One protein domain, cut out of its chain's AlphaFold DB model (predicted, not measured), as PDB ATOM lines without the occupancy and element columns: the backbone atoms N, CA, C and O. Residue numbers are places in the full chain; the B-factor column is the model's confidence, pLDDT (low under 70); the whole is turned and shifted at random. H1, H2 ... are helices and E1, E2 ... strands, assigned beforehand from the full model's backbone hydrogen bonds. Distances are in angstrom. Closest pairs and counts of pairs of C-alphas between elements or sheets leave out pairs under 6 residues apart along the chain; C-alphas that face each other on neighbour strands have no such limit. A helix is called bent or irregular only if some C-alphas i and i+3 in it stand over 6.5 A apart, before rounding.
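This is residues 2 to 36 and 103 to 171 of the 171 residues of an uncharacterized protein of Herpetosiphon geysericola (UniProt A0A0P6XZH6). A small, strongly twisted antiparallel sheet curls into a loose, incomplete barrel: E2 bends by 108 degrees at residue 106, E5 pairs with its residues 103 to 108 and E6 with E5, E3 pairs with its residues 109 to 117 and E4 with E3, and E4 comes back near E6. The far end of the E2 and E3 hairpin makes one end of the long axis, and a lobe without named elements, residues 2 to 29, the other. The 104 printed residues hold E1 E2 E3 E4 H1 E5 E6, a mostly strand domain with a branched sheet. It is only just compact, close to loose, with a radius of gyration of the C-alphas of 15.5 A, and only just elongated, spanning 54 by 27 by 21 A.

E2, residues 103 to 117, bends at residue 106. E1, residues 30 to 34, and E3, residues 120 to 127, are on one side of it; E5, residues 148 to 154, is on the other. N 31 and O 104 are 2.8 A apart, N 113 and O 124 2.8 A, and N 105 and O 151 2.9 A, each within hydrogen-bond range. E2, E3 and E4, residues 131 to 135, form a meander, each strand the antiparallel neighbour of the one before; N 125 and O 133 are 2.8 A apart. E5 and E6, residues 159 to 165, form a hairpin, with N 150 and O 164 2.8 A apart. The closest C-alphas of E4 and E6, those of Leu 134 and Asn 159, are 4.9 A apart. E3 and E6 are apart. H1, residues 137 to 141, is on the sheet at a height of 7.2 A, only just over none of its strands: 2 of its 5 C-alphas fall on E3 and 2 on E6. It is only just irregular, with C-alphas 138 and 141 6.9 A apart; 0 of 1 O i to N i+4 pairs and 1 of 2 O i to N i+3 pairs are within range.

E2 measures 28.8 A, from C-alpha 103 at (151.482, 128.331, 188.547) to C-alpha 117 at (179.007, 134.579, 183.005). E3 measures 22.4 A, E5 18.4 A and E6 17.1 A, the last ending at C-alpha 165, (152.123, 135.609, 174.194).

The C-alphas of Lys 21 and Arg 118, the two farthest apart, are 54.3 A apart. Residues 37 to 102 are cut out, and C-alphas 36 and 103 are 11.8 A apart across the cut. Of the links printed whole, none is long. Mean pLDDT of the printed part is 77.8; residues 26 to 28, 35, 155 to 158 and 167 to 171 are under 70.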
ATOM      1  N   HIS A   2     144.771 143.249 171.389       78.62
ATOM      2  CA  HIS A   2     143.870 143.468 170.247       78.62
ATOM      3  C   HIS A   2     142.675 142.509 170.248       78.62
ATOM      4  O   HIS A   2     142.813 141.333 170.582       78.62
ATOM      5  N   CYS A   3     141.496 143.008 169.868       78.62
ATOM      6  CA  CYS A   3     140.319 142.172 169.636       78.62
ATOM      7  C   CYS A   3     140.546 141.274 168.402       78.62
ATOM      8  O   CYS A   3     140.873 141.805 167.341       78.62
ATOM      9  N   PRO A   4     140.301 139.952 168.467       79.19
ATOM     10  CA  PRO A   4     140.565 139.043 167.346       79.19
ATOM     11  C   PRO A   4     139.711 139.331 166.101       79.19
ATOM     12  O   PRO A   4     140.094 138.951 165.003       79.19
ATOM     13  N   ARG A   5     138.565 140.014 166.249       82.50
ATOM     14  CA  ARG A   5     137.670 140.336 165.125       82.50
ATOM     15  C   ARG A   5     137.956 141.694 164.489       82.50
ATOM     16  O   ARG A   5     137.997 141.795 163.275       82.50
ATOM     17  N   CYS A   6     138.074 142.744 165.299       83.62
ATOM     18  CA  CYS A   6     138.170 144.121 164.799       83.62
ATOM     19  C   CYS A   6     139.553 144.753 164.988       83.62
ATOM     20  O   CYS A   6     139.711 145.933 164.695       83.62
ATOM     21  N   GLN A   7     140.515 143.996 165.532       82.31
ATOM     22  CA  GLN A   7     141.890 144.408 165.833       82.31
ATOM     23  C   GLN A   7     142.034 145.683 166.675       82.31
ATOM     24  O   GLN A   7     143.140 146.173 166.853       82.31
ATOM     25  N   GLN A   8     140.957 146.214 167.258       83.50
ATOM     26  CA  GLN A   8     141.038 147.380 168.131       83.50
ATOM     27  C   GLN A   8     141.812 147.049 169.407       83.50
ATOM     28  O   GLN A   8     141.687 145.940 169.935       83.50
ATOM     29  N   LYS A   9     142.569 148.025 169.921       80.00
ATOM     30  CA  LYS A   9     143.228 147.927 171.223       80.00
ATOM     31  C   LYS A   9     142.176 147.851 172.345       80.00
ATOM     32  O   LYS A   9     141.303 148.707 172.426       80.00
ATOM     33  N   VAL A  10     142.240 146.811 173.173       81.00
ATOM     34  CA  VAL A  10     141.367 146.567 174.331       81.00
ATOM     35  C   VAL A  10     142.237 146.277 175.559       81.00
ATOM     36  O   VAL A  10     143.273 145.603 175.436       81.00
ATOM     37  N   ASP A  11     141.807 146.770 176.720       76.81
ATOM     38  CA  ASP A  11     142.447 146.537 178.021       76.81
ATOM     39  C   ASP A  11     142.169 145.127 178.562       76.81
ATOM     40  O   ASP A  11     141.277 144.427 178.073       76.81
ATOM     41  N   LEU A  12     142.941 144.683 179.563       72.25
ATOM     42  CA  LEU A  12     142.828 143.326 180.118       72.25
ATOM     43  C   LEU A  12     141.480 143.059 180.794       72.25
ATOM     44  O   LEU A  12     140.910 141.991 180.601       72.25
ATOM     45  N   HIS A  13     140.960 144.033 181.541       73.06
ATOM     46  CA  HIS A  13     139.775 143.857 182.392       73.06
ATOM     47  C   HIS A  13     138.438 143.914 181.635       73.06
ATOM     48  O   HIS A  13     137.379 143.662 182.205       73.06
ATOM     49  N   ILE A  14     138.461 144.258 180.347       75.06
ATOM     50  CA  ILE A  14     137.246 144.470 179.560       75.06
ATOM     51  C   ILE A  14     136.750 143.133 178.990       75.06
ATOM     52  O   ILE A  14     137.361 142.582 178.081       75.06
ATOM     53  N   ASN A  15     135.605 142.613 179.422       77.88
ATOM     54  CA  ASN A  15     135.094 141.316 178.933       77.88
ATOM     55  C   ASN A  15     134.269 141.413 177.636       77.88
ATOM     56  O   ASN A  15     133.789 140.407 177.115       77.88
ATOM     57  N   GLN A  16     134.121 142.615 177.080       82.31
ATOM     58  CA  GLN A  16     133.362 142.862 175.860       82.31
ATOM     59  C   GLN A  16     134.038 143.937 175.013       82.31
ATOM     60  O   GLN A  16     134.340 145.019 175.501       82.31
ATOM     61  N   CYS A  17     134.281 143.669 173.730       82.31
ATOM     62  CA  CYS A  17     134.933 144.665 172.880       82.31
ATOM     63  C   CYS A  17     134.038 145.911 172.705       82.31
ATOM     64  O   CYS A  17     132.891 145.750 172.284       82.31
ATOM     65  N   PRO A  18     134.545 147.139 172.931       83.81
ATOM     66  CA  PRO A  18     133.730 148.352 172.837       83.81
ATOM     67  C   PRO A  18     133.203 148.616 171.417       83.81
ATOM     68  O   PRO A  18     132.081 149.088 171.261       83.81
ATOM     69  N   LYS A  19     133.963 148.258 170.370       86.44
ATOM     70  CA  LYS A  19     133.557 148.475 168.970       86.44
ATOM     71  C   LYS A  19     132.656 147.381 168.415       86.44
ATOM     72  O   LYS A  19     131.625 147.684 167.833       86.44
ATOM     73  N   CYS A  20     133.023 146.106 168.567       86.25
ATOM     74  CA  CYS A  20     132.247 145.006 167.977       86.25
ATOM     75  C   CYS A  20     131.248 144.352 168.943       86.25
ATOM     76  O   CYS A  20     130.606 143.376 168.562       86.25
ATOM     77  N   LYS A  21     131.147 144.848 170.190       85.69
ATOM     78  CA  LYS A  21     130.259 144.371 171.270       85.69
ATOM     79  C   LYS A  21     130.329 142.863 171.549       85.69
ATOM     80  O   LYS A  21     129.469 142.320 172.237       85.69
ATOM     81  N   ARG A  22     131.350 142.169 171.048       81.19
ATOM     82  CA  ARG A  22     131.502 140.722 171.208       81.19
ATOM     83  C   ARG A  22     132.025 140.407 172.603       81.19
ATOM     84  O   ARG A  22     132.954 141.077 173.061       81.19
ATOM     85  N   LYS A  23     131.451 139.386 173.239       81.62
ATOM     86  CA  LYS A  23     131.975 138.830 174.488       81.62
ATOM     87  C   LYS A  23     133.333 138.188 174.215       81.62
ATOM     88  O   LYS A  23     133.533 137.511 173.207       81.62
ATOM     89  N   LEU A  24     134.280 138.484 175.081       78.06
ATOM     90  CA  LEU A  24     135.639 137.977 175.030       78.06
ATOM     91  C   LEU A  24     135.828 137.059 176.233       78.06
ATOM     92  O   LEU A  24     135.265 137.321 177.298       78.06
ATOM     93  N   LYS A  25     136.620 135.999 176.065       73.19
ATOM     94  CA  LYS A  25     136.888 135.058 177.152       73.19
ATOM     95  C   LYS A  25     137.550 135.808 178.320       73.19
ATOM     96  O   LYS A  25     138.490 136.575 178.068       73.19
ATOM     97  N   PRO A  26     137.049 135.658 179.561       65.88
ATOM     98  CA  PRO A  26     137.658 136.297 180.715       65.88
ATOM     99  C   PRO A  26     139.058 135.723 180.911       65.88
ATOM    100  O   PRO A  26     139.271 134.512 180.852       65.88
ATOM    101  N   LEU A  27     140.021 136.614 181.102       69.44
ATOM    102  CA  LEU A  27     141.397 136.240 181.370       69.44
ATOM    103  C   LEU A  27     141.513 135.912 182.857       69.44
ATOM    104  O   LEU A  27     141.320 136.786 183.701       69.44
ATOM    105  N   VAL A  28     141.798 134.651 183.177       65.25
ATOM    106  CA  VAL A  28     142.083 134.247 184.555       65.25
ATOM    107  C   VAL A  28     143.496 134.720 184.881       65.25
ATOM    108  O   VAL A  28     144.459 134.268 184.270       65.25
ATOM    109  N   LEU A  29     143.608 135.680 185.805       70.50
ATOM    110  CA  LEU A  29     144.886 136.318 186.130       70.50
ATOM    111  C   LEU A  29     145.882 135.347 186.769       70.50
ATOM    112  O   LEU A  29     147.072 135.499 186.531       70.50
ATOM    113  N   SER A  30     145.414 134.374 187.554       73.94
ATOM    114  CA  SER A  30     146.245 133.369 188.222       73.94
ATOM    115  C   SER A  30     145.491 132.044 188.331       73.94
ATOM    116  O   SER A  30     144.332 132.019 188.747       73.94
ATOM    117  N   GLN A  31     146.141 130.948 187.946       78.62
ATOM    118  CA  GLN A  31     145.600 129.598 188.014       78.62
ATOM    119  C   GLN A  31     146.698 128.584 188.343       78.62
ATOM    120  O   GLN A  31     147.848 128.714 187.933       78.62
ATOM    121  N   GLN A  32     146.321 127.535 189.064       74.56
ATOM    122  CA  GLN A  32     147.161 126.372 189.319       74.56
ATOM    123  C   GLN A  32     146.820 125.280 188.299       74.56
ATOM    124  O   GLN A  32     145.668 124.853 188.219       74.56
ATOM    125  N   ILE A  33     147.796 124.849 187.499       73.75
ATOM    126  CA  ILE A  33     147.621 123.813 186.468       73.75
ATOM    127  C   ILE A  33     148.491 122.607 186.840       73.75
ATOM    128  O   ILE A  33     149.607 122.804 187.319       73.75
ATOM    129  N   PRO A  34     148.033 121.354 186.664       74.38
ATOM    130  CA  PRO A  34     148.892 120.196 186.879       74.38
ATOM    131  C   PRO A  34     150.131 120.243 185.972       74.38
ATOM    132  O   PRO A  34     150.031 120.611 184.803       74.38
ATOM    133  N   LEU A  35     151.294 119.837 186.494       69.94
ATOM    134  CA  LEU A  35     152.522 119.747 185.696       69.94
ATOM    135  C   LEU A  35     152.318 118.867 184.459       69.94
ATOM    136  O   LEU A  35     151.803 117.748 184.566       69.94
ATOM    137  N   SER A  36     152.838 119.326 183.319       73.75
ATOM    138  CA  SER A  36     152.872 118.528 182.096       73.75
ATOM    139  C   SER A  36     153.806 117.316 182.245       73.75
ATOM    140  O   SER A  36     154.734 117.304 183.062       73.75
ATOM    141  N   HIS A 103     152.238 127.084 188.429       72.62
ATOM    142  CA  HIS A 103     151.482 128.331 188.547       72.62
ATOM    143  C   HIS A 103     151.475 129.039 187.204       72.62
ATOM    144  O   HIS A 103     152.520 129.285 186.613       72.62
ATOM    145  N   VAL A 104     150.279 129.333 186.714       76.62
ATOM    146  CA  VAL A 104     150.051 130.060 185.475       76.62
ATOM    147  C   VAL A 104     149.491 131.417 185.831       76.62
ATOM    148  O   VAL A 104     148.437 131.513 186.455       76.62
ATOM    149  N   GLN A 105     150.201 132.472 185.461       82.12
ATOM    150  CA  GLN A 105     149.809 133.838 185.774       82.12
ATOM    151  C   GLN A 105     150.020 134.741 184.569       82.12
ATOM    152  O   GLN A 105     151.010 134.627 183.850       82.12
ATOM    153  N   ILE A 106     149.070 135.643 184.345       81.44
ATOM    154  CA  ILE A 106     149.186 136.660 183.307       81.44
ATOM    155  C   ILE A 106     149.899 137.859 183.910       81.44
ATOM    156  O   ILE A 106     149.391 138.458 184.857       81.44
ATOM    157  N   ASP A 107     151.041 138.230 183.343       80.25
ATOM    158  CA  ASP A 107     151.803 139.375 183.830       80.25
ATOM    159  C   ASP A 107     152.465 140.163 182.698       80.25
ATOM    160  O   ASP A 107     152.627 139.680 181.573       80.25
ATOM    161  N   GLN A 108     152.792 141.420 182.991       82.25
ATOM    162  CA  GLN A 108     153.501 142.302 182.081       82.25
ATOM    163  C   GLN A 108     155.006 142.111 182.248       82.25
ATOM    164  O   GLN A 108     155.531 142.250 183.353       82.25
ATOM    165  N   LEU A 109     155.689 141.841 181.138       85.50
ATOM    166  CA  LEU A 109     157.144 141.848 181.076       85.50
ATOM    167  C   LEU A 109     157.628 143.301 181.100       85.50
ATOM    168  O   LEU A 109     157.284 144.076 180.207       85.50
ATOM    169  N   LEU A 110     158.396 143.672 182.121       84.88
ATOM    170  CA  LEU A 110     158.948 145.017 182.280       84.88
ATOM    171  C   LEU A 110     160.297 145.145 181.578       84.88
ATOM    172  O   LEU A 110     160.469 146.043 180.763       84.88
ATOM    173  N   GLU A 111     161.224 144.236 181.878       86.50
ATOM    174  CA  GLU A 111     162.619 144.331 181.444       86.50
ATOM    175  C   GLU A 111     163.212 142.936 181.201       86.50
ATOM    176  O   GLU A 111     162.892 141.978 181.914       86.50
ATOM    177  N   LEU A 112     164.104 142.829 180.211       85.00
ATOM    178  CA  LEU A 112     164.940 141.649 179.989       85.00
ATOM    179  C   LEU A 112     166.385 141.912 180.421       85.00
ATOM    180  O   LEU A 112     167.108 142.702 179.817       85.00
ATOM    181  N   ARG A 113     166.854 141.179 181.433       83.88
ATOM    182  CA  ARG A 113     168.232 141.265 181.927       83.88
ATOM    183  C   ARG A 113     169.089 140.114 181.433       83.88
ATOM    184  O   ARG A 113     168.814 138.938 181.677       83.88
ATOM    185  N   TYR A 114     170.204 140.471 180.807       81.25
ATOM    186  CA  TYR A 114     171.205 139.526 180.328       81.25
ATOM    187  C   TYR A 114     172.357 139.442 181.319       81.25
ATOM    188  O   TYR A 114     173.157 140.365 181.448       81.25
ATOM    189  N   VAL A 115     172.487 138.298 181.988       81.38
ATOM    190  CA  VAL A 115     173.622 138.044 182.876       81.38
ATOM    191  C   VAL A 115     174.577 137.092 182.172       81.38
ATOM    192  O   VAL A 115     174.350 135.879 182.090       81.38
ATOM    193  N   ARG A 116     175.662 137.649 181.629       75.88
ATOM    194  CA  ARG A 116     176.721 136.875 180.979       75.88
ATOM    195  C   ARG A 116     177.770 136.468 182.007       75.88
ATOM    196  O   ARG A 116     178.480 137.302 182.553       75.88
ATOM    197  N   THR A 117     177.899 135.167 182.238       77.81
ATOM    198  CA  THR A 117     179.007 134.579 183.005       77.81
ATOM    199  C   THR A 117     180.038 133.998 182.031       77.81
ATOM    200  O   THR A 117     179.678 133.627 180.914       77.81
ATOM    201  N   ARG A 118     181.306 133.839 182.449       70.19
ATOM    202  CA  ARG A 118     182.416 133.281 181.634       70.19
ATOM    203  C   ARG A 118     182.089 131.988 180.861       70.19
ATOM    204  O   ARG A 118     182.751 131.715 179.870       70.19
ATOM    205  N   ARG A 119     181.105 131.193 181.304       73.69
ATOM    206  CA  ARG A 119     180.707 129.914 180.681       73.69
ATOM    207  C   ARG A 119     179.255 129.844 180.193       73.69
ATOM    208  O   ARG A 119     178.914 128.898 179.495       73.69
ATOM    209  N   LYS A 120     178.379 130.777 180.585       76.56
ATOM    210  CA  LYS A 120     176.940 130.693 180.279       76.56
ATOM    211  C   LYS A 120     176.286 132.069 180.334       76.56
ATOM    212  O   LYS A 120     176.542 132.837 181.261       76.56
ATOM    213  N   THR A 121     175.414 132.348 179.376       77.75
ATOM    214  CA  THR A 121     174.510 133.502 179.417       77.75
ATOM    215  C   THR A 121     173.187 133.042 180.014       77.75
ATOM    216  O   THR A 121     172.658 132.005 179.612       77.75
ATOM    217  N   ARG A 122     172.674 133.773 181.002       80.06
ATOM    218  CA  ARG A 122     171.345 133.560 181.584       80.06
ATOM    219  C   ARG A 122     170.467 134.759 181.248       80.06
ATOM    220  O   ARG A 122     170.943 135.893 181.325       80.06
ATOM    221  N   LEU A 123     169.226 134.488 180.859       82.56
ATOM    222  CA  LEU A 123     168.220 135.496 180.551       82.56
ATOM    223  C   LEU A 123     167.246 135.574 181.722       82.56
ATOM    224  O   LEU A 123     166.657 134.563 182.094       82.56
ATOM    225  N   TYR A 124     167.097 136.754 182.307       84.44
ATOM    226  CA  TYR A 124     166.110 137.015 183.343       84.44
ATOM    227  C   TYR A 124     165.042 137.951 182.791       84.44
ATOM    228  O   TYR A 124     165.367 138.933 182.128       84.44
ATOM    229  N   ALA A 125     163.782 137.642 183.065       85.25
ATOM    230  CA  ALA A 125     162.654 138.519 182.807       85.25
ATOM    231  C   ALA A 125     162.119 139.070 184.121       85.25
ATOM    232  O   ALA A 125     161.753 138.299 185.008       85.25
ATOM    233  N   ASP A 126     162.026 140.392 184.210       86.31
ATOM    234  CA  ASP A 126     161.359 141.061 185.318       86.31
ATOM    235  C   ASP A 126     159.889 141.266 184.965       86.31
ATOM    236  O   ASP A 126     159.545 142.018 184.051       86.31
ATOM    237  N   PHE A 127     159.016 140.585 185.699       85.31
ATOM    238  CA  PHE A 127     157.572 140.730 185.582       85.31
ATOM    239  C   PHE A 127     157.021 141.617 186.703       85.31
ATOM    240  O   PHE A 127     157.552 141.636 187.815       85.31
ATOM    241  N   LYS A 128     155.945 142.360 186.424       81.81
ATOM    242  CA  LYS A 128     155.422 143.395 187.330       81.81
ATOM    243  C   LYS A 128     154.923 142.864 188.680       81.81
ATOM    244  O   LYS A 128     155.110 143.535 189.691       81.81
ATOM    245  N   LEU A 129     154.259 141.711 188.701       80.06
ATOM    246  CA  LEU A 129     153.670 141.091 189.895       80.06
ATOM    247  C   LEU A 129     154.445 139.844 190.341       80.06
ATOM    248  O   LEU A 129     154.544 139.590 191.538       80.06
ATOM    249  N   ILE A 130     154.977 139.067 189.395       80.25
ATOM    250  CA  ILE A 130     155.708 137.816 189.657       80.25
ATOM    251  C   ILE A 130     157.162 138.092 190.089       80.25
ATOM    252  O   ILE A 130     157.763 137.285 190.801       80.25
ATOM    253  N   GLY A 131     157.734 139.226 189.676       82.75
ATOM    254  CA  GLY A 131     159.137 139.567 189.905       82.75
ATOM    255  C   GLY A 131     160.087 138.915 188.896       82.75
ATOM    256  O   GLY A 131     159.685 138.539 187.793       82.75
ATOM    257  N   SER A 132     161.364 138.807 189.266       83.06
ATOM    258  CA  SER A 132     162.431 138.298 188.395       83.06
ATOM    259  C   SER A 132     162.365 136.781 188.227       83.06
ATOM    260  O   SER A 132     162.479 136.031 189.199       83.06
ATOM    261  N   GLN A 133     162.250 136.324 186.985       84.19
ATOM    262  CA  GLN A 133     162.172 134.910 186.628       84.19
ATOM    263  C   GLN A 133     163.243 134.548 185.598       84.19
ATOM    264  O   GLN A 133     163.569 135.342 184.715       84.19
ATOM    265  N   LEU A 134     163.809 133.346 185.701       82.94
ATOM    266  CA  LEU A 134     164.769 132.838 184.722       82.94
ATOM    267  C   LEU A 134     164.018 132.327 183.483       82.94
ATOM    268  O   LEU A 134     163.176 131.435 183.595       82.94
ATOM    269  N   LEU A 135     164.355 132.874 182.315       82.00
ATOM    270  CA  LEU A 135     163.838 132.453 181.014       82.00
ATOM    271  C   LEU A 135     164.788 131.480 180.316       82.00
ATOM    272  O   LEU A 135     166.017 131.556 180.449       82.00
ATOM    273  N   THR A 136     164.204 130.605 179.504       78.12
ATOM    274  CA  THR A 136     164.953 129.759 178.577       78.12
ATOM    275  C   THR A 136     165.384 130.592 177.370       78.12
ATOM    276  O   THR A 136     164.736 131.571 177.005       78.12
ATOM    277  N   MET A 137     166.490 130.223 176.719       72.00
ATOM    278  CA  MET A 137     166.950 130.937 175.516       72.00
ATOM    279  C   MET A 137     165.968 130.820 174.343       72.00
ATOM    280  O   MET A 137     165.948 131.702 173.494       72.00
ATOM    281  N   GLU A 138     165.152 129.767 174.319       75.25
ATOM    282  CA  GLU A 138     164.090 129.548 173.328       75.25
ATOM    283  C   GLU A 138     162.989 130.617 173.418       75.25
ATOM    284  O   GLU A 138     162.451 131.045 172.400       75.25
ATOM    285  N   ASP A 139     162.721 131.136 174.620       74.38
ATOM    286  CA  ASP A 139     161.695 132.158 174.854       74.38
ATOM    287  C   ASP A 139     162.155 133.570 174.446       74.38
ATOM    288  O   ASP A 139     161.362 134.516 174.439       74.38
ATOM    289  N   ARG A 140     163.439 133.734 174.094       73.94
ATOM    290  CA  ARG A 140     164.051 135.032 173.773       73.94
ATOM    291  C   ARG A 140     163.357 135.723 172.607       73.94
ATOM    292  O   ARG A 140     163.087 136.916 172.686       73.94
ATOM    293  N   ASP A 141     163.068 134.983 171.543       75.81
ATOM    294  CA  ASP A 141     162.513 135.560 170.313       75.81
ATOM    295  C   ASP A 141     161.040 135.976 170.492       75.81
ATOM    296  O   ASP A 141     160.482 136.737 169.699       75.81
ATOM    297  N   ILE A 142     160.409 135.500 171.569       79.38
ATOM    298  CA  ILE A 142     159.008 135.746 171.915       79.38
ATOM    299  C   ILE A 142     158.890 136.879 172.948       79.38
ATOM    300  O   ILE A 142     157.878 137.595 172.968       79.38
ATOM    301  N   ALA A 143     159.907 137.058 173.795       79.44
ATOM    302  CA  ALA A 143     159.943 138.030 174.880       79.44
ATOM    303  C   ALA A 143     160.229 139.454 174.366       79.44
ATOM    304  O   ALA A 143     161.338 139.801 173.975       79.44
ATOM    305  N   ILE A 144     159.200 140.298 174.389       81.44
ATOM    306  CA  ILE A 144     159.232 141.702 173.984       81.44
ATOM    307  C   ILE A 144     158.758 142.526 175.178       81.44
ATOM    308  O   ILE A 144     157.645 142.328 175.675       81.44
ATOM    309  N   GLU A 145     159.594 143.460 175.609       84.94
ATOM    310  CA  GLU A 145     159.344 144.337 176.752       84.94
ATOM    311  C   GLU A 145     158.031 145.126 176.605       84.94
ATOM    312  O   GLU A 145     157.593 145.485 175.508       84.94
ATOM    313  N   GLY A 146     157.353 145.348 177.728       75.94
ATOM    314  CA  GLY A 146     156.069 146.041 177.807       75.94
ATOM    315  C   GLY A 146     154.846 145.199 177.421       75.94
ATOM    316  O   GLY A 146     153.719 145.657 177.641       75.94
ATOM    317  N   ASN A 147     155.020 143.983 176.889       81.81
ATOM    318  CA  ASN A 147     153.909 143.094 176.542       81.81
ATOM    319  C   ASN A 147     153.452 142.210 177.707       81.81
ATOM    320  O   ASN A 147     154.171 141.971 178.673       81.81
ATOM    321  N   TYR A 148     152.223 141.710 177.583       81.94
ATOM    322  CA  TYR A 148     151.618 140.782 178.533       81.94
ATOM    323  C   TYR A 148     151.765 139.341 178.050       81.94
ATOM    324  O   TYR A 148     151.469 139.034 176.888       81.94
ATOM    325  N   TYR A 149     152.146 138.464 178.970       84.31
ATOM    326  CA  TYR A 149     152.384 137.047 178.723       84.31
ATOM    327  C   TYR A 149     151.595 136.189 179.704       84.31
ATOM    328  O   TYR A 149     151.346 136.602 180.834       84.31
ATOM    329  N   VAL A 150     151.205 134.997 179.256       84.38
ATOM    330  CA  VAL A 150     150.828 133.893 180.140       84.38
ATOM    331  C   VAL A 150     152.132 133.219 180.544       84.38
ATOM    332  O   VAL A 150     152.807 132.625 179.703       84.38
ATOM    333  N   VAL A 151     152.504 133.371 181.809       82.56
ATOM    334  CA  VAL A 151     153.738 132.830 182.372       82.56
ATOM    335  C   VAL A 151     153.387 131.582 183.166       82.56
ATOM    336  O   VAL A 151     152.683 131.669 184.173       82.56
ATOM    337  N   THR A 152     153.886 130.429 182.730       81.69
ATOM    338  CA  THR A 152     153.849 129.188 183.511       81.69
ATOM    339  C   THR A 152     155.165 129.068 184.264       81.69
ATOM    340  O   THR A 152     156.213 128.929 183.639       81.69
ATOM    341  N   TYR A 153     155.141 129.128 185.594       76.81
ATOM    342  CA  TYR A 153     156.346 129.126 186.425       76.81
ATOM    343  C   TYR A 153     156.214 128.226 187.660       76.81
ATOM    344  O   TYR A 153     155.115 127.927 188.136       76.81
ATOM    345  N   SER A 154     157.361 127.794 188.197       71.12
ATOM    346  CA  SER A 154     157.434 127.222 189.549       71.12
ATOM    347  C   SER A 154     157.699 128.334 190.555       71.12
ATOM    348  O   SER A 154     158.741 128.990 190.506       71.12
ATOM    349  N   GLN A 155     156.784 128.501 191.513       66.12
ATOM    350  CA  GLN A 155     156.890 129.508 192.572       66.12
ATOM    351  C   GLN A 155     158.112 129.297 193.487       66.12
ATOM    352  O   GLN A 155     158.555 130.238 194.136       66.12
ATOM    353  N   ARG A 156     158.673 128.079 193.556       65.69
ATOM    354  CA  ARG A 156     159.837 127.782 194.410       65.69
ATOM    355  C   ARG A 156     161.181 127.953 193.717       65.69
ATOM    356  O   ARG A 156     162.150 128.299 194.383       65.69
ATOM    357  N   ASN A 157     161.254 127.694 192.411       64.88
ATOM    358  CA  ASN A 157     162.531 127.642 191.691       64.88
ATOM    359  C   ASN A 157     162.801 128.873 190.818       64.88
ATOM    360  O   ASN A 157     163.845 128.914 190.174       64.88
ATOM    361  N   ASN A 158     161.880 129.844 190.786       68.94
ATOM    362  CA  ASN A 158     161.941 131.045 189.945       68.94
ATOM    363  C   ASN A 158     162.292 130.759 188.472       68.94
ATOM    364  O   ASN A 158     163.004 131.523 187.815       68.94
ATOM    365  N   ASN A 159     161.817 129.620 187.969       73.44
ATOM    366  CA  ASN A 159     162.016 129.200 186.592       73.44
ATOM    367  C   ASN A 159     160.692 129.324 185.845       73.44
ATOM    368  O   ASN A 159     159.687 128.739 186.267       73.44
ATOM    369  N   VAL A 160     160.729 130.025 184.712       78.19
ATOM    370  CA  VAL A 160     159.657 129.983 183.718       78.19
ATOM    371  C   VAL A 160     159.775 128.666 182.964       78.19
ATOM    372  O   VAL A 160     160.845 128.308 182.478       78.19
ATOM    373  N   TRP A 161     158.684 127.916 182.909       74.44
ATOM    374  CA  TRP A 161     158.591 126.684 182.132       74.44
ATOM    375  C   TRP A 161     157.978 126.908 180.758       74.44
ATOM    376  O   TRP A 161     158.266 126.143 179.846       74.44
ATOM    377  N   GLU A 162     157.115 127.912 180.623       79.75
ATOM    378  CA  GLU A 162     156.495 128.257 179.350       79.75
ATOM    379  C   GLU A 162     156.117 129.739 179.340       79.75
ATOM    380  O   GLU A 162     155.531 130.247 180.305       79.75
ATOM    381  N   LEU A 163     156.447 130.420 178.242       81.62
ATOM    382  CA  LEU A 163     156.080 131.807 177.997       81.62
ATOM    383  C   LEU A 163     155.197 131.897 176.747       81.62
ATOM    384  O   LEU A 163     155.682 131.867 175.617       81.62
ATOM    385  N   ALA A 164     153.888 132.067 176.930       81.75
ATOM    386  CA  ALA A 164     152.962 132.229 175.812       81.75
ATOM    387  C   ALA A 164     152.512 133.688 175.679       81.75
ATOM    388  O   ALA A 164     152.043 134.317 176.632       81.75
ATOM    389  N   LYS A 165     152.624 134.256 174.471       79.38
ATOM    390  CA  LYS A 165     152.123 135.609 174.194       79.38
ATOM    391  C   LYS A 165     150.614 135.645 174.411       79.38
ATOM    392  O   LYS A 165     149.880 134.872 173.794       79.38
ATOM    393  N   LEU A 166     150.136 136.573 175.241       76.12
ATOM    394  CA  LEU A 166     148.716 136.613 175.560       76.12
ATOM    395  C   LEU A 166     147.895 137.022 174.328       76.12
ATOM    396  O   LEU A 166     147.964 138.162 173.853       76.12
ATOM    397  N   ARG A 167     147.081 136.089 173.824       67.94
ATOM    398  CA  ARG A 167     146.144 136.320 172.721       67.94
ATOM    399  C   ARG A 167     144.713 136.261 173.249       67.94
ATOM    400  O   ARG A 167     144.350 135.360 173.993       67.94
ATOM    401  N   ARG A 168     143.889 137.242 172.869       64.56
ATOM    402  CA  ARG A 168     142.457 137.242 173.195       64.56
ATOM    403  C   ARG A 168     141.745 136.187 172.364       64.56
ATOM    404  O   ARG A 168     141.728 136.284 171.137       64.56
ATOM    405  N   GLU A 169     141.089 135.263 173.046       62.97
ATOM    406  CA  GLU A 169     140.137 134.339 172.443       62.97
ATOM    407  C   GLU A 169     138.715 134.908 172.518       62.97
ATOM    408  O   GLU A 169     138.354 135.675 173.422       62.97
ATOM    409  N   VAL A 170     137.909 134.558 171.521       59.97
ATOM    410  CA  VAL A 170     136.472 134.838 171.518       59.97
ATOM    411  C   VAL A 170     135.789 133.824 172.438       59.97
ATOM    412  O   VAL A 170     136.153 132.651 172.400       59.97
ATOM    413  N   ALA A 171     134.843 134.290 173.260       59.41
ATOM    414  CA  ALA A 171     133.984 133.426 174.073       59.41
ATOM    415  C   ALA A 171     132.851 132.812 173.244       59.41
ATOM    416  O   ALA A 171     132.356 133.513 172.325       59.41
TER     417      ALA A 171